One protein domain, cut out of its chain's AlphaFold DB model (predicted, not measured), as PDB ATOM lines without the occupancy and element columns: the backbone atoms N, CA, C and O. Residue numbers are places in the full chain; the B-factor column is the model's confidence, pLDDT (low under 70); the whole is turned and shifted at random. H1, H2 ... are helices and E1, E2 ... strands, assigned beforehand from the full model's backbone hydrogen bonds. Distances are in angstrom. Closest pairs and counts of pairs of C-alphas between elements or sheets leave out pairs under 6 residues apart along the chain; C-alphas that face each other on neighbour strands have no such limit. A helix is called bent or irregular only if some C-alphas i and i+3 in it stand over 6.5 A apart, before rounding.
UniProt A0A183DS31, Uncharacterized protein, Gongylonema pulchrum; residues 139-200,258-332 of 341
ATOM      1  N   ILE A 139      -0.560 -37.441  -8.613       76.00
ATOM      2  CA  ILE A 139      -1.151 -38.507  -9.421       76.00
ATOM      3  C   ILE A 139      -2.099 -37.831 -10.418       76.00
ATOM      4  O   ILE A 139      -2.981 -37.097  -9.976       76.00
ATOM      5  N   PRO A 140      -1.965 -38.029 -11.742       77.81
ATOM      6  CA  PRO A 140      -2.926 -37.493 -12.703       77.81
ATOM      7  C   PRO A 140      -4.354 -37.961 -12.388       77.81
ATOM      8  O   PRO A 140      -4.590 -39.158 -12.234       77.81
ATOM      9  N   ALA A 141      -5.287 -37.012 -12.310       79.19
ATOM     10  CA  ALA A 141      -6.692 -37.211 -11.954       79.19
ATOM     11  C   ALA A 141      -7.590 -36.756 -13.121       79.19
ATOM     12  O   ALA A 141      -8.206 -35.682 -13.057       79.19
ATOM     13  N   PRO A 142      -7.604 -37.488 -14.255       82.12
ATOM     14  CA  PRO A 142      -8.358 -37.099 -15.447       82.12
ATOM     15  C   PRO A 142      -9.873 -37.022 -15.200       82.12
ATOM     16  O   PRO A 142     -10.562 -36.276 -15.899       82.12
ATOM     17  N   GLU A 143     -10.391 -37.736 -14.200       85.12
ATOM     18  CA  GLU A 143     -11.807 -37.776 -13.829       85.12
ATOM     19  C   GLU A 143     -12.366 -36.404 -13.417       85.12
ATOM     20  O   GLU A 143     -13.515 -36.098 -13.732       85.12
ATOM     21  N   ILE A 144     -11.545 -35.524 -12.827       81.88
ATOM     22  CA  ILE A 144     -11.953 -34.152 -12.476       81.88
ATOM     23  C   ILE A 144     -11.583 -33.106 -13.547       81.88
ATOM     24  O   ILE A 144     -11.772 -31.909 -13.333       81.88
ATOM     25  N   SER A 145     -11.068 -33.506 -14.717       80.81
ATOM     26  CA  SER A 145     -10.562 -32.562 -15.733       80.81
ATOM     27  C   SER A 145     -11.616 -31.541 -16.188       80.81
ATOM     28  O   SER A 145     -11.284 -30.403 -16.516       80.81
ATOM     29  N   ASN A 146     -12.899 -31.913 -16.200       87.12
ATOM     30  CA  ASN A 146     -13.983 -30.989 -16.548       87.12
ATOM     31  C   ASN A 146     -14.321 -30.012 -15.410       87.12
ATOM     32  O   ASN A 146     -14.600 -28.849 -15.690       87.12
ATOM     33  N   TYR A 147     -14.190 -30.433 -14.148       85.69
ATOM     34  CA  TYR A 147     -14.284 -29.543 -12.988       85.69
ATOM     35  C   TYR A 147     -13.160 -28.495 -13.025       85.69
ATOM     36  O   TYR A 147     -13.428 -27.301 -12.922       85.69
ATOM     37  N   CYS A 148     -11.917 -28.903 -13.302       83.12
ATOM     38  CA  CYS A 148     -10.799 -27.964 -13.441       83.12
ATOM     39  C   CYS A 148     -11.003 -26.930 -14.563       83.12
ATOM     40  O   CYS A 148     -10.643 -25.767 -14.392       83.12
ATOM     41  N   LYS A 149     -11.639 -27.304 -15.682       83.12
ATOM     42  CA  LYS A 149     -12.007 -26.356 -16.755       83.12
ATOM     43  C   LYS A 149     -13.106 -25.371 -16.337       83.12
ATOM     44  O   LYS A 149     -13.114 -24.249 -16.833       83.12
ATOM     45  N   ALA A 150     -14.024 -25.779 -15.459       84.06
ATOM     46  CA  ALA A 150     -15.137 -24.949 -14.990       84.06
ATOM     47  C   ALA A 150     -14.749 -24.010 -13.832       84.06
ATOM     48  O   ALA A 150     -15.199 -22.866 -13.793       84.06
ATOM     49  N   HIS A 151     -13.905 -24.472 -12.904       77.31
ATOM     50  CA  HIS A 151     -13.530 -23.737 -11.687       77.31
ATOM     51  C   HIS A 151     -12.149 -23.056 -11.767       77.31
ATOM     52  O   HIS A 151     -11.894 -22.093 -11.040       77.31
ATOM     53  N   GLY A 152     -11.291 -23.485 -12.699       74.75
ATOM     54  CA  GLY A 152      -9.971 -22.914 -12.964       74.75
ATOM     55  C   GLY A 152      -8.856 -23.436 -12.051       74.75
ATOM     56  O   GLY A 152      -9.049 -24.330 -11.225       74.75
ATOM     57  N   ASP A 153      -7.666 -22.858 -12.206       77.00
ATOM     58  CA  ASP A 153      -6.464 -23.265 -11.474       77.00
ATOM     59  C   ASP A 153      -6.570 -22.994  -9.964       77.00
ATOM     60  O   ASP A 153      -6.968 -21.906  -9.528       77.00
ATOM     61  N   GLY A 154      -6.169 -23.978  -9.155       74.06
ATOM     62  CA  GLY A 154      -6.266 -23.916  -7.698       74.06
ATOM     63  C   GLY A 154      -6.082 -25.263  -6.997       74.06
ATOM     64  O   GLY A 154      -5.941 -26.306  -7.636       74.06
ATOM     65  N   ILE A 155      -6.104 -25.216  -5.664       78.50
ATOM     66  CA  ILE A 155      -6.166 -26.385  -4.778       78.50
ATOM     67  C   ILE A 155      -7.614 -26.531  -4.294       78.50
ATOM     68  O   ILE A 155      -8.251 -25.528  -3.963       78.50
ATOM     69  N   TYR A 156      -8.113 -27.764  -4.239       82.00
ATOM     70  CA  TYR A 156      -9.494 -28.107  -3.899       82.00
ATOM     71  C   TYR A 156      -9.513 -29.268  -2.903       82.00
ATOM     72  O   TYR A 156      -8.817 -30.265  -3.096       82.00
ATOM     73  N   SER A 157     -10.307 -29.153  -1.835       85.94
ATOM     74  CA  SER A 157     -10.481 -30.253  -0.877       85.94
ATOM     75  C   SER A 157     -11.269 -31.401  -1.508       85.94
ATOM     76  O   SER A 157     -12.176 -31.152  -2.302       85.94
ATOM     77  N   ALA A 158     -10.947 -32.640  -1.135       87.38
ATOM     78  CA  ALA A 158     -11.745 -33.828  -1.446       87.38
ATOM     79  C   ALA A 158     -12.678 -34.237  -0.280       87.38
ATOM     80  O   ALA A 158     -13.231 -35.333  -0.285       87.38
ATOM     81  N   GLY A 159     -12.853 -33.366   0.722       85.56
ATOM     82  CA  GLY A 159     -13.617 -33.640   1.940       85.56
ATOM     83  C   GLY A 159     -12.734 -34.230   3.040       85.56
ATOM     84  O   GLY A 159     -11.567 -33.866   3.163       85.56
ATOM     85  N   CYS A 160     -13.282 -35.145   3.845       86.38
ATOM     86  CA  CYS A 160     -12.507 -35.892   4.842       86.38
ATOM     87  C   CYS A 160     -11.683 -37.015   4.188       86.38
ATOM     88  O   CYS A 160     -11.942 -38.201   4.386       86.38
ATOM     89  N   GLU A 161     -10.693 -36.626   3.393       86.94
ATOM     90  CA  GLU A 161      -9.835 -37.536   2.639       86.94
ATOM     91  C   GLU A 161      -8.355 -37.288   2.937       86.94
ATOM     92  O   GLU A 161      -7.936 -36.172   3.267       86.94
ATOM     93  N   ASN A 162      -7.530 -38.327   2.775       80.31
ATOM     94  CA  ASN A 162      -6.073 -38.225   2.922       80.31
ATOM     95  C   ASN A 162      -5.391 -37.629   1.671       80.31
ATOM     96  O   ASN A 162      -4.210 -37.863   1.413       80.31
ATOM     97  N   TYR A 163      -6.139 -36.893   0.851       84.00
ATOM     98  CA  TYR A 163      -5.676 -36.277  -0.383       84.00
ATOM     99  C   TYR A 163      -6.476 -35.014  -0.708       84.00
ATOM    100  O   TYR A 163      -7.587 -34.803  -0.225       84.00
ATOM    101  N   PHE A 164      -5.907 -34.190  -1.579       85.69
ATOM    102  CA  PHE A 164      -6.571 -33.039  -2.181       85.69
ATOM    103  C   PHE A 164      -6.409 -33.055  -3.699       85.69
ATOM    104  O   PHE A 164      -5.613 -33.816  -4.253       85.69
ATOM    105  N   TYR A 165      -7.174 -32.212  -4.381       85.19
ATOM    106  CA  TYR A 165      -7.104 -32.043  -5.824       85.19
ATOM    107  C   TYR A 165      -6.372 -30.751  -6.201       85.19
ATOM    108  O   TYR A 165      -6.475 -29.727  -5.522       85.19
ATOM    109  N   LEU A 166      -5.646 -30.801  -7.316       80.19
ATOM    110  CA  LEU A 166      -4.955 -29.677  -7.934       80.19
ATOM    111  C   LEU A 166      -5.426 -29.532  -9.385       80.19
ATOM    112  O   LEU A 166      -5.333 -30.473 -10.175       80.19
ATOM    113  N   CYS A 167      -5.870 -28.331  -9.740       79.94
ATOM    114  CA  CYS A 167      -6.118 -27.917 -11.116       79.94
ATOM    115  C   CYS A 167      -5.013 -26.950 -11.552       79.94
ATOM    116  O   CYS A 167      -4.729 -25.990 -10.826       79.94
ATOM    117  N   GLY A 168      -4.402 -27.186 -12.714       71.88
ATOM    118  CA  GLY A 168      -3.273 -26.376 -13.169       71.88
ATOM    119  C   GLY A 168      -3.006 -26.432 -14.666       71.88
ATOM    120  O   GLY A 168      -2.751 -27.505 -15.205       71.88
ATOM    121  N   GLN A 169      -3.054 -25.274 -15.334       65.12
ATOM    122  CA  GLN A 169      -2.758 -25.075 -16.763       65.12
ATOM    123  C   GLN A 169      -3.492 -26.048 -17.714       65.12
ATOM    124  O   GLN A 169      -3.013 -26.374 -18.798       65.12
ATOM    125  N   GLY A 170      -4.694 -26.485 -17.320       63.94
ATOM    126  CA  GLY A 170      -5.527 -27.457 -18.046       63.94
ATOM    127  C   GLY A 170      -5.343 -28.919 -17.614       63.94
ATOM    128  O   GLY A 170      -6.198 -29.754 -17.927       63.94
ATOM    129  N   GLY A 171      -4.289 -29.219 -16.855       71.62
ATOM    130  CA  GLY A 171      -4.085 -30.483 -16.158       71.62
ATOM    131  C   GLY A 171      -4.913 -30.592 -14.875       71.62
ATOM    132  O   GLY A 171      -5.341 -29.596 -14.282       71.62
ATOM    133  N   SER A 172      -5.130 -31.832 -14.439       76.62
ATOM    134  CA  SER A 172      -5.829 -32.155 -13.199       76.62
ATOM    135  C   SER A 172      -5.163 -33.318 -12.472       76.62
ATOM    136  O   SER A 172      -4.785 -34.317 -13.089       76.62
ATOM    137  N   TYR A 173      -5.008 -33.183 -11.157       77.44
ATOM    138  CA  TYR A 173      -4.200 -34.085 -10.338       77.44
ATOM    139  C   TYR A 173      -4.813 -34.302  -8.954       77.44
ATOM    140  O   TYR A 173      -5.442 -33.406  -8.394       77.44
ATOM    141  N   ARG A 174      -4.562 -35.475  -8.378       83.00
ATOM    142  CA  ARG A 174      -4.741 -35.799  -6.964       83.00
ATOM    143  C   ARG A 174      -3.380 -35.750  -6.277       83.00
ATOM    144  O   ARG A 174      -2.390 -36.215  -6.838       83.00
ATOM    145  N   VAL A 175      -3.332 -35.212  -5.067       79.00
ATOM    146  CA  VAL A 175      -2.118 -35.072  -4.262       79.00
ATOM    147  C   VAL A 175      -2.386 -35.676  -2.891       79.00
ATOM    148  O   VAL A 175      -3.211 -35.164  -2.136       79.00
ATOM    149  N   ASN A 176      -1.728 -36.793  -2.584       78.19
ATOM    150  CA  ASN A 176      -1.873 -37.452  -1.286       78.19
ATOM    151  C   ASN A 176      -1.163 -36.648  -0.184       78.19
ATOM    152  O   ASN A 176      -0.026 -36.223  -0.376       78.19
ATOM    153  N   CYS A 177      -1.798 -36.507   0.976       74.88
ATOM    154  CA  CYS A 177      -1.135 -36.090   2.206       74.88
ATOM    155  C   CYS A 177      -0.150 -37.170   2.708       74.88
ATOM    156  O   CYS A 177      -0.304 -38.345   2.354       74.88
ATOM    157  N   PRO A 178       0.837 -36.796   3.550       70.00
ATOM    158  CA  PRO A 178       1.666 -37.754   4.281       70.00
ATOM    159  C   PRO A 178       0.837 -38.714   5.148       70.00
ATOM    160  O   PRO A 178      -0.331 -38.446   5.444       70.00
ATOM    161  N   SER A 179       1.463 -39.816   5.565       63.19
ATOM    162  CA  SER A 179       0.905 -40.880   6.412       63.19
ATOM    163  C   SER A 179      -0.070 -40.364   7.483       63.19
ATOM    164  O   SER A 179       0.275 -39.503   8.283       63.19
ATOM    165  N   GLY A 180      -1.304 -40.881   7.490       64.44
ATOM    166  CA  GLY A 180      -2.326 -40.576   8.505       64.44
ATOM    167  C   GLY A 180      -2.991 -39.190   8.434       64.44
ATOM    168  O   GLY A 180      -4.059 -39.019   9.020       64.44
ATOM    169  N   LEU A 181      -2.427 -38.221   7.706       74.75
ATOM    170  CA  LEU A 181      -2.935 -36.846   7.667       74.75
ATOM    171  C   LEU A 181      -4.056 -36.648   6.630       74.75
ATOM    172  O   LEU A 181      -4.055 -37.237   5.548       74.75
ATOM    173  N   PHE A 182      -4.983 -35.746   6.949       85.50
ATOM    174  CA  PHE A 182      -6.151 -35.376   6.143       85.50
ATOM    175  C   PHE A 182      -6.035 -33.917   5.682       85.50
ATOM    176  O   PHE A 182      -5.424 -33.098   6.371       85.50
ATOM    177  N   PHE A 183      -6.582 -33.560   4.519       84.25
ATOM    178  CA  PHE A 183      -6.426 -32.195   4.001       84.25
ATOM    179  C   PHE A 183      -7.381 -31.198   4.673       84.25
ATOM    180  O   PHE A 183      -8.587 -31.218   4.437       84.25
ATOM    181  N   GLU A 184      -6.836 -30.269   5.459       84.81
ATOM    182  CA  GLU A 184      -7.602 -29.161   6.027       84.81
ATOM    183  C   GLU A 184      -7.715 -28.015   5.007       84.81
ATOM    184  O   GLU A 184      -6.735 -27.327   4.696       84.81
ATOM    185  N   SER A 185      -8.926 -27.771   4.499       81.25
ATOM    186  CA  SER A 185      -9.168 -26.757   3.463       81.25
ATOM    187  C   SER A 185      -8.800 -25.334   3.902       81.25
ATOM    188  O   SER A 185      -8.174 -24.590   3.142       81.25
ATOM    189  N   ASN A 186      -9.159 -24.963   5.133       77.19
ATOM    190  CA  ASN A 186      -9.020 -23.604   5.664       77.19
ATOM    191  C   ASN A 186      -7.554 -23.154   5.768       77.19
ATOM    192  O   ASN A 186      -7.212 -22.046   5.355       77.19
ATOM    193  N   THR A 187      -6.687 -24.018   6.297       72.56
ATOM    194  CA  THR A 187      -5.246 -23.769   6.487       72.56
ATOM    195  C   THR A 187      -4.413 -24.140   5.260       72.56
ATOM    196  O   THR A 187      -3.287 -23.659   5.108       72.56
ATOM    197  N   ARG A 188      -4.974 -24.964   4.362       76.12
ATOM    198  CA  ARG A 188      -4.301 -25.588   3.209       76.12
ATOM    199  C   ARG A 188      -3.127 -26.483   3.608       76.12
ATOM    200  O   ARG A 188      -2.147 -26.585   2.867       76.12
ATOM    201  N   THR A 189      -3.221 -27.113   4.776       74.38
ATOM    202  CA  THR A 189      -2.226 -28.066   5.284       74.38
ATOM    203  C   THR A 189      -2.827 -29.451   5.459       74.38
ATOM    204  O   THR A 189      -3.999 -29.595   5.801       74.38
ATOM    205  N   CYS A 190      -2.002 -30.479   5.287       77.62
ATOM    206  CA  CYS A 190      -2.313 -31.804   5.805       77.62
ATOM    207  C   CYS A 190      -2.261 -31.749   7.340       77.62
ATOM    208  O   CYS A 190      -1.268 -31.293   7.908       77.62
ATOM    209  N   SER A 191      -3.342 -32.153   7.997       76.31
ATOM    210  CA  SER A 191      -3.592 -31.966   9.427       76.31
ATOM    211  C   SER A 191      -4.175 -33.245  10.035       76.31
ATOM    212  O   SER A 191      -4.546 -34.183   9.328       76.31
ATOM    213  N   TYR A 192      -4.252 -33.285  11.362       74.00
ATOM    214  CA  TYR A 192      -4.878 -34.383  12.098       74.00
ATOM    215  C   TYR A 192      -6.355 -34.514  11.738       74.00
ATOM    216  O   TYR A 192      -7.046 -33.503  11.602       74.00
ATOM    217  N   LYS A 193      -6.863 -35.747  11.644       77.50
ATOM    218  CA  LYS A 193      -8.263 -36.007  11.279       77.50
ATOM    219  C   LYS A 193      -9.237 -35.294  12.222       77.50
ATOM    220  O   LYS A 193     -10.218 -34.709  11.781       77.50
ATOM    221  N   GLU A 194      -8.900 -35.259  13.504       76.75
ATOM    222  CA  GLU A 194      -9.648 -34.626  14.594       76.75
ATOM    223  C   GLU A 194      -9.581 -33.090  14.535       76.75
ATOM    224  O   GLU A 194     -10.350 -32.412  15.216       76.75
ATOM    225  N   ARG A 195      -8.673 -32.520  13.731       76.00
ATOM    226  CA  ARG A 195      -8.549 -31.074  13.488       76.00
ATOM    227  C   ARG A 195      -9.214 -30.632  12.186       76.00
ATOM    228  O   ARG A 195      -9.629 -29.481  12.116       76.00
ATOM    229  N   VAL A 196      -9.352 -31.512  11.191       83.94
ATOM    230  CA  VAL A 196     -10.039 -31.219   9.919       83.94
ATOM    231  C   VAL A 196     -11.554 -31.077  10.159       83.94
ATOM    232  O   VAL A 196     -12.210 -32.068  10.493       83.94
ATOM    233  N   PRO A 197     -12.165 -29.887   9.977       83.75
ATOM    234  CA  PRO A 197     -13.598 -29.698  10.236       83.75
ATOM    235  C   PRO A 197     -14.496 -30.610   9.390       83.75
ATOM    236  O   PRO A 197     -15.503 -31.124   9.876       83.75
ATOM    237  N   GLU A 198     -14.102 -30.875   8.144       82.81
ATOM    238  CA  GLU A 198     -14.771 -31.792   7.217       82.81
ATOM    239  C   GLU A 198     -14.825 -33.241   7.729       82.81
ATOM    240  O   GLU A 198     -15.711 -33.987   7.321       82.81
ATOM    241  N   CYS A 199     -13.927 -33.636   8.637       81.31
ATOM    242  CA  CYS A 199     -13.895 -34.970   9.238       81.31
ATOM    243  C   CYS A 199     -14.748 -35.118  10.500       81.31
ATOM    244  O   CYS A 199     -15.197 -36.222  10.801       81.31
ATOM    245  N   ASN A 200     -14.978 -34.026  11.229       78.56
ATOM    246  CA  ASN A 200     -15.740 -34.036  12.481       78.56
ATOM    247  C   ASN A 200     -17.250 -33.810  12.272       78.56
ATOM    248  O   ASN A 200     -18.059 -34.067  13.166       78.56
ATOM    249  N   PRO A 258     -16.862 -37.520  -7.445       45.41
ATOM    250  CA  PRO A 258     -17.154 -37.685  -6.029       45.41
ATOM    251  C   PRO A 258     -17.823 -36.412  -5.494       45.41
ATOM    252  O   PRO A 258     -17.302 -35.310  -5.666       45.41
ATOM    253  N   ALA A 259     -18.951 -36.559  -4.796       46.94
ATOM    254  CA  ALA A 259     -19.756 -35.453  -4.253       46.94
ATOM    255  C   ALA A 259     -19.090 -34.687  -3.081       46.94
ATOM    256  O   ALA A 259     -19.768 -34.035  -2.293       46.94
ATOM    257  N   ALA A 260     -17.765 -34.793  -2.958       51.78
ATOM    258  CA  ALA A 260     -16.940 -34.254  -1.885       51.78
ATOM    259  C   ALA A 260     -15.859 -33.269  -2.378       51.78
ATOM    260  O   ALA A 260     -15.094 -32.761  -1.559       51.78
ATOM    261  N   ILE A 261     -15.791 -32.956  -3.685       56.50
ATOM    262  CA  ILE A 261     -14.923 -31.869  -4.168       56.50
ATOM    263  C   ILE A 261     -15.477 -30.543  -3.635       56.50
ATOM    264  O   ILE A 261     -16.520 -30.061  -4.079       56.50
ATOM    265  N   GLY A 262     -14.788 -29.986  -2.642       57.22
ATOM    266  CA  GLY A 262     -15.243 -28.826  -1.888       57.22
ATOM    267  C   GLY A 262     -15.317 -27.539  -2.712       57.22
ATOM    268  O   GLY A 262     -14.813 -27.441  -3.832       57.22
ATOM    269  N   VAL A 263     -15.927 -26.514  -2.111       53.28
ATOM    270  CA  VAL A 263     -15.947 -25.143  -2.648       53.28
ATOM    271  C   VAL A 263     -14.509 -24.699  -2.978       53.28
ATOM    272  O   VAL A 263     -13.613 -24.963  -2.170       53.28
ATOM    273  N   PRO A 264     -14.263 -24.013  -4.118       51.16
ATOM    274  CA  PRO A 264     -12.951 -23.460  -4.436       51.16
ATOM    275  C   PRO A 264     -12.395 -22.678  -3.246       51.16
ATOM    276  O   PRO A 264     -13.054 -21.757  -2.753       51.16
ATOM    277  N   LEU A 265     -11.196 -23.045  -2.780       51.75
ATOM    278  CA  LEU A 265     -10.599 -22.427  -1.597       51.75
ATOM    279  C   LEU A 265     -10.579 -20.903  -1.762       51.75
ATOM    280  O   LEU A 265     -10.108 -20.433  -2.806       51.75
ATOM    281  N   PRO A 266     -11.045 -20.118  -0.767       47.69
ATOM    282  CA  PRO A 266     -11.100 -18.671  -0.887       47.69
ATOM    283  C   PRO A 266      -9.765 -18.125  -1.380       47.69
ATOM    284  O   PRO A 266      -8.714 -18.389  -0.784       47.69
ATOM    285  N   LYS A 267      -9.797 -17.381  -2.492       45.03
ATOM    286  CA  LYS A 267      -8.635 -16.642  -2.984       45.03
ATOM    287  C   LYS A 267      -8.338 -15.553  -1.957       45.03
ATOM    288  O   LYS A 267      -8.924 -14.474  -2.003       45.03
ATOM    289  N   ALA A 268      -7.487 -15.892  -0.987       44.31
ATOM    290  CA  ALA A 268      -6.928 -14.953  -0.030       44.31
ATOM    291  C   ALA A 268      -6.425 -13.722  -0.793       44.31
ATOM    292  O   ALA A 268      -5.897 -13.862  -1.899       44.31
ATOM    293  N   LYS A 269      -6.641 -12.523  -0.233       40.12
ATOM    294  CA  LYS A 269      -6.251 -11.268  -0.899       40.12
ATOM    295  C   LYS A 269      -4.765 -11.258  -1.248       40.12
ATOM    296  O   LYS A 269      -4.400 -10.801  -2.325       40.12
ATOM    297  N   ASP A 270      -3.968 -11.873  -0.387       46.03
ATOM    298  CA  ASP A 270      -2.638 -12.356  -0.699       46.03
ATOM    299  C   ASP A 270      -2.762 -13.770  -1.291       46.03
ATOM    300  O   ASP A 270      -2.756 -14.779  -0.577       46.03
ATOM    301  N   GLN A 271      -2.872 -13.872  -2.622       48.41
ATOM    302  CA  GLN A 271      -2.411 -15.100  -3.270       48.41
ATOM    303  C   GLN A 271      -0.934 -15.254  -2.882       48.41
ATOM    304  O   GLN A 271      -0.201 -14.264  -2.973       48.41
ATOM    305  N   PRO A 272      -0.482 -16.440  -2.427       44.50
ATOM    306  CA  PRO A 272       0.919 -16.616  -2.080       44.50
ATOM    307  C   PRO A 272       1.757 -16.220  -3.290       44.50
ATOM    308  O   PRO A 272       1.444 -16.659  -4.399       44.50
ATOM    309  N   ILE A 273       2.775 -15.380  -3.072       44.34
ATOM    310  CA  ILE A 273       3.693 -14.952  -4.127       44.34
ATOM    311  C   ILE A 273       4.293 -16.223  -4.714       44.34
ATOM    312  O   ILE A 273       5.120 -16.884  -4.087       44.34
ATOM    313  N   LEU A 274       3.803 -16.603  -5.890       54.06
ATOM    314  CA  LEU A 274       4.389 -17.690  -6.640       54.06
ATOM    315  C   LEU A 274       5.767 -17.197  -7.092       54.06
ATOM    316  O   LEU A 274       5.867 -16.043  -7.525       54.06
ATOM    317  N   PRO A 275       6.819 -18.029  -7.013       52.50
ATOM    318  CA  PRO A 275       8.057 -17.714  -7.701       52.50
ATOM    319  C   PRO A 275       7.710 -17.492  -9.173       52.50
ATOM    320  O   PRO A 275       6.781 -18.128  -9.684       52.50
ATOM    321  N   ASP A 276       8.423 -16.564  -9.820       54.97
ATOM    322  CA  ASP A 276       8.157 -16.133 -11.195       54.97
ATOM    323  C   ASP A 276       7.751 -17.318 -12.069       54.97
ATOM    324  O   ASP A 276       8.395 -18.368 -12.001       54.97
ATOM    325  N   GLY A 277       6.705 -17.158 -12.891       55.22
ATOM    326  CA  GLY A 277       5.972 -18.250 -13.562       55.22
ATOM    327  C   GLY A 277       6.769 -19.099 -14.567       55.22
ATOM    328  O   GLY A 277       6.188 -19.768 -15.417       55.22
ATOM    329  N   ASN A 278       8.095 -19.039 -14.508       62.50
ATOM    330  CA  ASN A 278       9.068 -19.911 -15.137       62.50
ATOM    331  C   ASN A 278       9.707 -20.924 -14.161       62.50
ATOM    332  O   ASN A 278      10.358 -21.841 -14.650       62.50
ATOM    333  N   TYR A 279       9.516 -20.831 -12.835       72.81
ATOM    334  CA  TYR A 279      10.118 -21.750 -11.849       72.81
ATOM    335  C   TYR A 279       9.780 -23.216 -12.163       72.81
ATOM    336  O   TYR A 279      10.658 -23.991 -12.540       72.81
ATOM    337  N   CYS A 280       8.497 -23.585 -12.162       73.81
ATOM    338  CA  CYS A 280       8.086 -24.943 -12.536       73.81
ATOM    339  C   CYS A 280       8.291 -25.271 -14.030       73.81
ATOM    340  O   CYS A 280       8.315 -26.443 -14.392       73.81
ATOM    341  N   LYS A 281       8.512 -24.274 -14.905       72.69
ATOM    342  CA  LYS A 281       8.939 -24.522 -16.299       72.69
ATOM    343  C   LYS A 281      10.414 -24.931 -16.397       72.69
ATOM    344  O   LYS A 281      10.776 -25.630 -17.336       72.69
ATOM    345  N   ALA A 282      11.253 -24.489 -15.460       74.25
ATOM    346  CA  ALA A 282      12.658 -24.879 -15.360       74.25
ATOM    347  C   ALA A 282      12.848 -26.190 -14.575       74.25
ATOM    348  O   ALA A 282      13.773 -26.945 -14.867       74.25
ATOM    349  N   HIS A 283      11.977 -26.460 -13.598       70.56
ATOM    350  CA  HIS A 283      12.107 -27.596 -12.682       70.56
ATOM    351  C   HIS A 283      11.328 -28.865 -13.087       70.56
ATOM    352  O   HIS A 283      11.761 -29.962 -12.722       70.56
ATOM    353  N   GLY A 284      10.244 -28.748 -13.865       73.69
ATOM    354  CA  GLY A 284       9.372 -29.872 -14.247       73.69
ATOM    355  C   GLY A 284       8.296 -30.201 -13.203       73.69
ATOM    356  O   GLY A 284       8.144 -29.484 -12.219       73.69
ATOM    357  N   ASP A 285       7.528 -31.271 -13.431       72.88
ATOM    358  CA  ASP A 285       6.464 -31.726 -12.520       72.88
ATOM    359  C   ASP A 285       7.067 -32.443 -11.293       72.88
ATOM    360  O   ASP A 285       7.867 -33.371 -11.443       72.88
ATOM    361  N   GLY A 286       6.676 -32.045 -10.076       73.31
ATOM    362  CA  GLY A 286       7.269 -32.569  -8.840       73.31
ATOM    363  C   GLY A 286       7.091 -31.678  -7.606       73.31
ATOM    364  O   GLY A 286       6.239 -30.788  -7.578       73.31
ATOM    365  N   ILE A 287       7.913 -31.929  -6.579       77.06
ATOM    366  CA  ILE A 287       7.971 -31.152  -5.328       77.06
ATOM    367  C   ILE A 287       9.388 -30.618  -5.125       77.06
ATOM    368  O   ILE A 287      10.356 -31.376  -5.228       77.06
ATOM    369  N   TYR A 288       9.496 -29.328  -4.807       82.94
ATOM    370  CA  TYR A 288      10.752 -28.585  -4.727       82.94
ATOM    371  C   TYR A 288      10.785 -27.696  -3.480       82.94
ATOM    372  O   TYR A 288       9.757 -27.169  -3.048       82.94
ATOM    373  N   SER A 289      11.973 -27.522  -2.901       82.50
ATOM    374  CA  SER A 289      12.158 -26.668  -1.727       82.50
ATOM    375  C   SER A 289      12.040 -25.184  -2.075       82.50
ATOM    376  O   SER A 289      12.462 -24.749  -3.150       82.50
ATOM    377  N   ALA A 290      11.513 -24.402  -1.132       82.62
ATOM    378  CA  ALA A 290      11.607 -22.944  -1.138       82.62
ATOM    379  C   ALA A 290      12.859 -22.425  -0.390       82.62
ATOM    380  O   ALA A 290      13.031 -21.216  -0.245       82.62
ATOM    381  N   GLY A 291      13.740 -23.324   0.063       84.88
ATOM    382  CA  GLY A 291      14.855 -23.043   0.964       84.88
ATOM    383  C   GLY A 291      14.477 -23.357   2.414       84.88
ATOM    384  O   GLY A 291      13.628 -24.207   2.677       84.88
ATOM    385  N   CYS A 292      15.068 -22.635   3.370       87.31
ATOM    386  CA  CYS A 292      14.694 -22.740   4.782       87.31
ATOM    387  C   CYS A 292      13.338 -22.071   5.078       87.31
ATOM    388  O   CYS A 292      13.263 -21.028   5.728       87.31
ATOM    389  N   GLU A 293      12.265 -22.689   4.601       86.38
ATOM    390  CA  GLU A 293      10.904 -22.167   4.663       86.38
ATOM    391  C   GLU A 293       9.915 -23.205   5.203       86.38
ATOM    392  O   GLU A 293      10.099 -24.418   5.056       86.38
ATOM    393  N   ASN A 294       8.817 -22.728   5.799       77.50
ATOM    394  CA  ASN A 294       7.737 -23.589   6.301       77.50
ATOM    395  C   ASN A 294       6.746 -24.030   5.205       77.50
ATOM    396  O   ASN A 294       5.583 -24.341   5.474       77.50
ATOM    397  N   TYR A 295       7.191 -24.014   3.949       78.88
ATOM    398  CA  TYR A 295       6.407 -24.339   2.768       78.88
ATOM    399  C   TYR A 295       7.297 -24.864   1.641       78.88
ATOM    400  O   TYR A 295       8.509 -24.659   1.627       78.88
ATOM    401  N   PHE A 296       6.669 -25.522   0.673       82.00
ATOM    402  CA  PHE A 296       7.315 -26.054  -0.520       82.00
ATOM    403  C   PHE A 296       6.558 -25.665  -1.787       82.00
ATOM    404  O   PHE A 296       5.395 -25.241  -1.743       82.00
ATOM    405  N   TYR A 297       7.230 -25.823  -2.925       82.06
ATOM    406  CA  TYR A 297       6.647 -25.628  -4.242       82.06
ATOM    407  C   TYR A 297       6.219 -26.958  -4.851       82.06
ATOM    408  O   TYR A 297       6.998 -27.903  -4.965       82.06
ATOM    409  N   LEU A 298       4.961 -26.998  -5.263       74.44
ATOM    410  CA  LEU A 298       4.352 -28.061  -6.037       74.44
ATOM    411  C   LEU A 298       4.301 -27.609  -7.501       74.44
ATOM    412  O   LEU A 298       3.805 -26.516  -7.791       74.44
ATOM    413  N   CYS A 299       4.800 -28.444  -8.409       77.38
ATOM    414  CA  CYS A 299       4.826 -28.170  -9.841       77.38
ATOM    415  C   CYS A 299       3.995 -29.191 -10.621       77.38
ATOM    416  O   CYS A 299       4.145 -30.396 -10.417       77.38
ATOM    417  N   GLY A 300       3.167 -28.708 -11.550       67.06
ATOM    418  CA  GLY A 300       2.377 -29.543 -12.460       67.06
ATOM    419  C   GLY A 300       2.058 -28.805 -13.760       67.06
ATOM    420  O   GLY A 300       1.506 -27.706 -13.713       67.06
ATOM    421  N   GLN A 301       2.455 -29.367 -14.905       65.69
ATOM    422  CA  GLN A 301       2.338 -28.777 -16.249       65.69
ATOM    423  C   GLN A 301       2.837 -27.320 -16.335       65.69
ATOM    424  O   GLN A 301       2.272 -26.480 -17.029       65.69
ATOM    425  N   GLY A 302       3.918 -27.003 -15.613       65.56
ATOM    426  CA  GLY A 302       4.489 -25.651 -15.539       65.56
ATOM    427  C   GLY A 302       3.731 -24.672 -14.628       65.56
ATOM    428  O   GLY A 302       4.208 -23.555 -14.412       65.56
ATOM    429  N   GLY A 303       2.596 -25.077 -14.049       69.19
ATOM    430  CA  GLY A 303       1.949 -24.389 -12.932       69.19
ATOM    431  C   GLY A 303       2.787 -24.507 -11.662       69.19
ATOM    432  O   GLY A 303       3.384 -25.551 -11.414       69.19
ATOM    433  N   SER A 304       2.847 -23.424 -10.882       71.44
ATOM    434  CA  SER A 304       3.583 -23.342  -9.611       71.44
ATOM    435  C   SER A 304       2.602 -23.087  -8.472       71.44
ATOM    436  O   SER A 304       1.772 -22.187  -8.587       71.44
ATOM    437  N   TYR A 305       2.697 -23.837  -7.374       71.19
ATOM    438  CA  TYR A 305       1.802 -23.694  -6.219       71.19
ATOM    439  C   TYR A 305       2.592 -23.785  -4.916       71.19
ATOM    440  O   TYR A 305       3.415 -24.680  -4.749       71.19
ATOM    441  N   ARG A 306       2.325 -22.880  -3.968       75.69
ATOM    442  CA  ARG A 306       2.854 -22.967  -2.601       75.69
ATOM    443  C   ARG A 306       1.941 -23.841  -1.738       75.69
ATOM    444  O   ARG A 306       0.745 -23.559  -1.648       75.69
ATOM    445  N   VAL A 307       2.521 -24.820  -1.047       73.62
ATOM    446  CA  VAL A 307       1.854 -25.644  -0.025       73.62
ATOM    447  C   VAL A 307       2.626 -25.509   1.286       73.62
ATOM    448  O   VAL A 307       3.847 -25.640   1.294       73.62
ATOM    449  N   ASN A 308       1.936 -25.210   2.388       72.50
ATOM    450  CA  ASN A 308       2.573 -25.078   3.700       72.50
ATOM    451  C   ASN A 308       2.801 -26.459   4.334       72.50
ATOM    452  O   ASN A 308       1.988 -27.371   4.171       72.50
ATOM    453  N   CYS A 309       3.883 -26.601   5.095       69.75
ATOM    454  CA  CYS A 309       4.148 -27.794   5.886       69.75
ATOM    455  C   CYS A 309       3.241 -27.860   7.137       69.75
ATOM    456  O   CYS A 309       2.905 -26.812   7.703       69.75
ATOM    457  N   PRO A 310       2.858 -29.066   7.610       62.59
ATOM    458  CA  PRO A 310       2.086 -29.232   8.845       62.59
ATOM    459  C   PRO A 310       2.803 -28.624  10.055       62.59
ATOM    460  O   PRO A 310       4.031 -28.599  10.095       62.59
ATOM    461  N   SER A 311       2.051 -28.161  11.056       61.66
ATOM    462  CA  SER A 311       2.564 -27.753  12.381       61.66
ATOM    463  C   SER A 311       3.717 -26.722  12.394       61.66
ATOM    464  O   SER A 311       4.381 -26.567  13.416       61.66
ATOM    465  N   GLY A 312       3.971 -26.005  11.292       65.94
ATOM    466  CA  GLY A 312       5.115 -25.091  11.167       65.94
ATOM    467  C   GLY A 312       6.471 -25.780  10.941       65.94
ATOM    468  O   GLY A 312       7.508 -25.145  11.127       65.94
ATOM    469  N   LEU A 313       6.466 -27.057  10.540       70.88
ATOM    470  CA  LEU A 313       7.644 -27.787  10.063       70.88
ATOM    471  C   LEU A 313       8.257 -27.116   8.819       70.88
ATOM    472  O   LEU A 313       7.604 -26.329   8.136       70.88
ATOM    473  N   PHE A 314       9.505 -27.457   8.507       84.00
ATOM    474  CA  PHE A 314      10.266 -26.931   7.371       84.00
ATOM    475  C   PHE A 314      10.456 -28.025   6.318       84.00
ATOM    476  O   PHE A 314      10.573 -29.199   6.664       84.00
ATOM    477  N   PHE A 315      10.465 -27.681   5.031       81.50
ATOM    478  CA  PHE A 315      10.591 -28.696   3.982       81.50
ATOM    479  C   PHE A 315      12.045 -29.151   3.792       81.50
ATOM    480  O   PHE A 315      12.944 -28.331   3.633       81.50
ATOM    481  N   GLU A 316      12.283 -30.463   3.764       82.44
ATOM    482  CA  GLU A 316      13.589 -31.043   3.456       82.44
ATOM    483  C   GLU A 316      13.617 -31.577   2.013       82.44
ATOM    484  O   GLU A 316      12.938 -32.547   1.672       82.44
ATOM    485  N   SER A 317      14.451 -30.982   1.157       79.81
ATOM    486  CA  SER A 317      14.581 -31.362  -0.260       79.81
ATOM    487  C   SER A 317      15.058 -32.801  -0.492       79.81
ATOM    488  O   SER A 317      14.558 -33.470  -1.398       79.81
ATOM    489  N   ASN A 318      15.998 -33.287   0.327       74.25
ATOM    490  CA  ASN A 318      16.621 -34.610   0.181       74.25
ATOM    491  C   ASN A 318      15.626 -35.763   0.374       74.25
ATOM    492  O   ASN A 318      15.695 -36.777  -0.320       74.25
ATOM    493  N   THR A 319      14.718 -35.613   1.338       67.38
ATOM    494  CA  THR A 319      13.703 -36.603   1.725       67.38
ATOM    495  C   THR A 319      12.337 -36.317   1.098       67.38
ATOM    496  O   THR A 319      11.509 -37.222   1.010       67.38
ATOM    497  N   ARG A 320      12.121 -35.083   0.618       70.38
ATOM    498  CA  ARG A 320      10.847 -34.526   0.125       70.38
ATOM    499  C   ARG A 320       9.733 -34.505   1.174       70.38
ATOM    500  O   ARG A 320       8.552 -34.573   0.830       70.38
ATOM    501  N   THR A 321      10.099 -34.410   2.448       65.81
ATOM    502  CA  THR A 321       9.166 -34.405   3.581       65.81
ATOM    503  C   THR A 321       9.320 -33.150   4.429       65.81
ATOM    504  O   THR A 321      10.388 -32.547   4.491       65.81
ATOM    505  N   CYS A 322       8.250 -32.766   5.121       73.62
ATOM    506  CA  CYS A 322       8.319 -31.749   6.164       73.62
ATOM    507  C   CYS A 322       9.015 -32.330   7.407       73.62
ATOM    508  O   CYS A 322       8.683 -33.430   7.840       73.62
ATOM    509  N   SER A 323       9.980 -31.599   7.960       68.62
ATOM    510  CA  SER A 323      10.891 -32.023   9.027       68.62
ATOM    511  C   SER A 323      11.139 -30.867  10.009       68.62
ATOM    512  O   SER A 323      10.749 -29.722   9.758       68.62
ATOM    513  N   TYR A 324      11.776 -31.131  11.151       70.50
ATOM    514  CA  TYR A 324      12.140 -30.065  12.091       70.50
ATOM    515  C   TYR A 324      13.243 -29.173  11.509       70.50
ATOM    516  O   TYR A 324      14.141 -29.652  10.818       70.50
ATOM    517  N   LYS A 325      13.195 -27.867  11.808       78.50
ATOM    518  CA  LYS A 325      14.094 -26.854  11.222       78.50
ATOM    519  C   LYS A 325      15.577 -27.225  11.355       78.50
ATOM    520  O   LYS A 325      16.321 -27.144  10.390       78.50
ATOM    521  N   GLU A 326      15.961 -27.695  12.537       75.81
ATOM    522  CA  GLU A 326      17.298 -28.191  12.903       75.81
ATOM    523  C   GLU A 326      17.792 -29.403  12.086       75.81
ATOM    524  O   GLU A 326      18.973 -29.740  12.140       75.81
ATOM    525  N   ARG A 327      16.904 -30.088  11.353       71.00
ATOM    526  CA  ARG A 327      17.206 -31.277  10.535       71.00
ATOM    527  C   ARG A 327      17.298 -30.947   9.054       71.00
ATOM    528  O   ARG A 327      17.988 -31.653   8.327       71.00
ATOM    529  N   VAL A 328      16.638 -29.875   8.614       80.56
ATOM    530  CA  VAL A 328      16.691 -29.385   7.234       80.56
ATOM    531  C   VAL A 328      18.083 -28.788   6.972       80.56
ATOM    532  O   VAL A 328      18.405 -27.741   7.540       80.56
ATOM    533  N   PRO A 329      18.930 -29.371   6.099       80.62
ATOM    534  CA  PRO A 329      20.296 -28.868   5.904       80.62
ATOM    535  C   PRO A 329      20.331 -27.437   5.349       80.62
ATOM    536  O   PRO A 329      21.212 -26.649   5.688       80.62
ATOM    537  N   GLU A 330      19.316 -27.075   4.558       82.88
ATOM    538  CA  GLU A 330      19.096 -25.728   4.015       82.88
ATOM    539  C   GLU A 330      18.835 -24.673   5.108       82.88
ATOM    540  O   GLU A 330      19.043 -23.489   4.862       82.88
ATOM    541  N   CYS A 331      18.434 -25.083   6.319       81.81
ATOM    542  CA  CYS A 331      18.234 -24.203   7.474       81.81
ATOM    543  C   CYS A 331      19.460 -24.035   8.373       81.81
ATOM    544  O   CYS A 331      19.546 -23.039   9.092       81.81
ATOM    545  N   ASN A 332      20.388 -24.992   8.347       77.62
ATOM    546  CA  ASN A 332      21.581 -24.985   9.198       77.62
ATOM    547  C   ASN A 332      22.785 -24.316   8.518       77.62
ATOM    548  O   ASN A 332      23.730 -23.899   9.189       77.62
TER     549      ASN A 332
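This is residues 139 to 200 and 258 to 332 of the 341 residues of an uncharacterized protein of Gongylonema pulchrum (UniProt A0A183DS31). Two alike halves stand side by side, each a small three-stranded sheet with a helix on its outward face and a two-stranded hairpin beyond one end; the two sheets, E1 E2 E3 and E6 E7 E8, make a small sandwich, only partly face to face, with their strands crossed. Beyond the hairpins E4-E5 and E9-E10 lie the short helices H2 and H4, and the long unnamed stretch of residues 258 to 278 runs round the outside from the first half to the second. The printed part has 137 residues, with four named helices and ten named strands in the order H1 E1 E2 E3 E4 E5 H2 H3 E6 E7 E8 E9 E10 H4, and its four sheets are antiparallel. The class is mixed, helices and strands, with 67 residues, under half, in named elements. The whole is compact, with a radius of gyration of the C-alphas of 14.6 A and spans of 44 by 38 by 29 A.

Find C-alpha 142 at (-8.358, -37.099, -15.447); from there H1 runs 14.8 A to residue 151, irregular, with C-alphas 143 and 146 7.6 A apart. Next come E1, residues 154 to 157, E2, residues 163 to 168 and 16.3 A long, and E3, residues 171 to 176 and 16.6 A long. E4 is residues 182 to 184, E5 residues 189 to 191, and H2 residues 197 to 200, where the cut begins. Past the cut, look for H3 at residues 279 to 283, with C-alpha 279 at (10.118, -21.750, -11.849). E6 is residues 286 to 289, E7 residues 295 to 300 and 16.6 A long, and E8 residues 303 to 308 and 16.7 A long. E9 is residues 314 to 316, E10 residues 321 to 323, and H4 residues 329 to 332, ending at C-alpha 332, (21.581, -24.985, 9.198).

Begin with the meander E1 E2 E3, each strand the antiparallel neighbour of the one before: N 156 and O 165 are 2.9 A apart, and N 166 and O 173 2.8 A. Residues 139 to 140 pair, antiparallel, with residues 173 to 174 of E3. H1 is on this sheet at a height of 7.9 A, two layers, helix over sheet; it lies over E2 and E3 and runs only just across the strands, at 61 degrees to E2 on the local plane. In the hairpin E4 and E5, N 184 and O 189 are 2.9 A apart; the closest C-alphas of E2 and E4, Tyr 163 and Phe 183, are 6.0 A apart. The closest C-alphas of E4 and H2, Glu 184 and Pro 197, are 7.3 A apart. Look next at the second meander, E6 E7 E8, where N 288 and O 297 are 2.9 A apart and N 298 and O 305 2.8 A. The two three-stranded sheets make a sandwich, two sheets face to face, with 20 pairs of C-alphas within 10 A and strands at 51 degrees; the closest C-alphas of E2 and E8, Gly 168 and Gly 303, are 5.6 A apart. H3 is on the sheet E6 E7 E8 at a height of 8.0 A, only just over E7, on which 3 of its C-alphas fall. In the hairpin E9 and E10, N 316 and O 321 are 2.9 A apart; the closest C-alphas of E7 and E9, Tyr 295 and Phe 315, are 6.2 A apart. Those of E9 and H4, Glu 316 and Pro 329, are 7.5 A apart. In H3 every O i to N i+4 pair is within hydrogen-bond range, in H1 4 of 6 are, and H2 and H4 are too short for such a pair.

The two farthest C-alphas, Ala 259 and Asn 332, are 44.7 A apart. Residues 201 to 257 are not printed, and C-alphas 200 and 258 are 18.9 A apart across the cut. The links that are printed whole are tight. Mean pLDDT of the printed part is 73.0; 36 residues are under 70, among them residues 258 to 278.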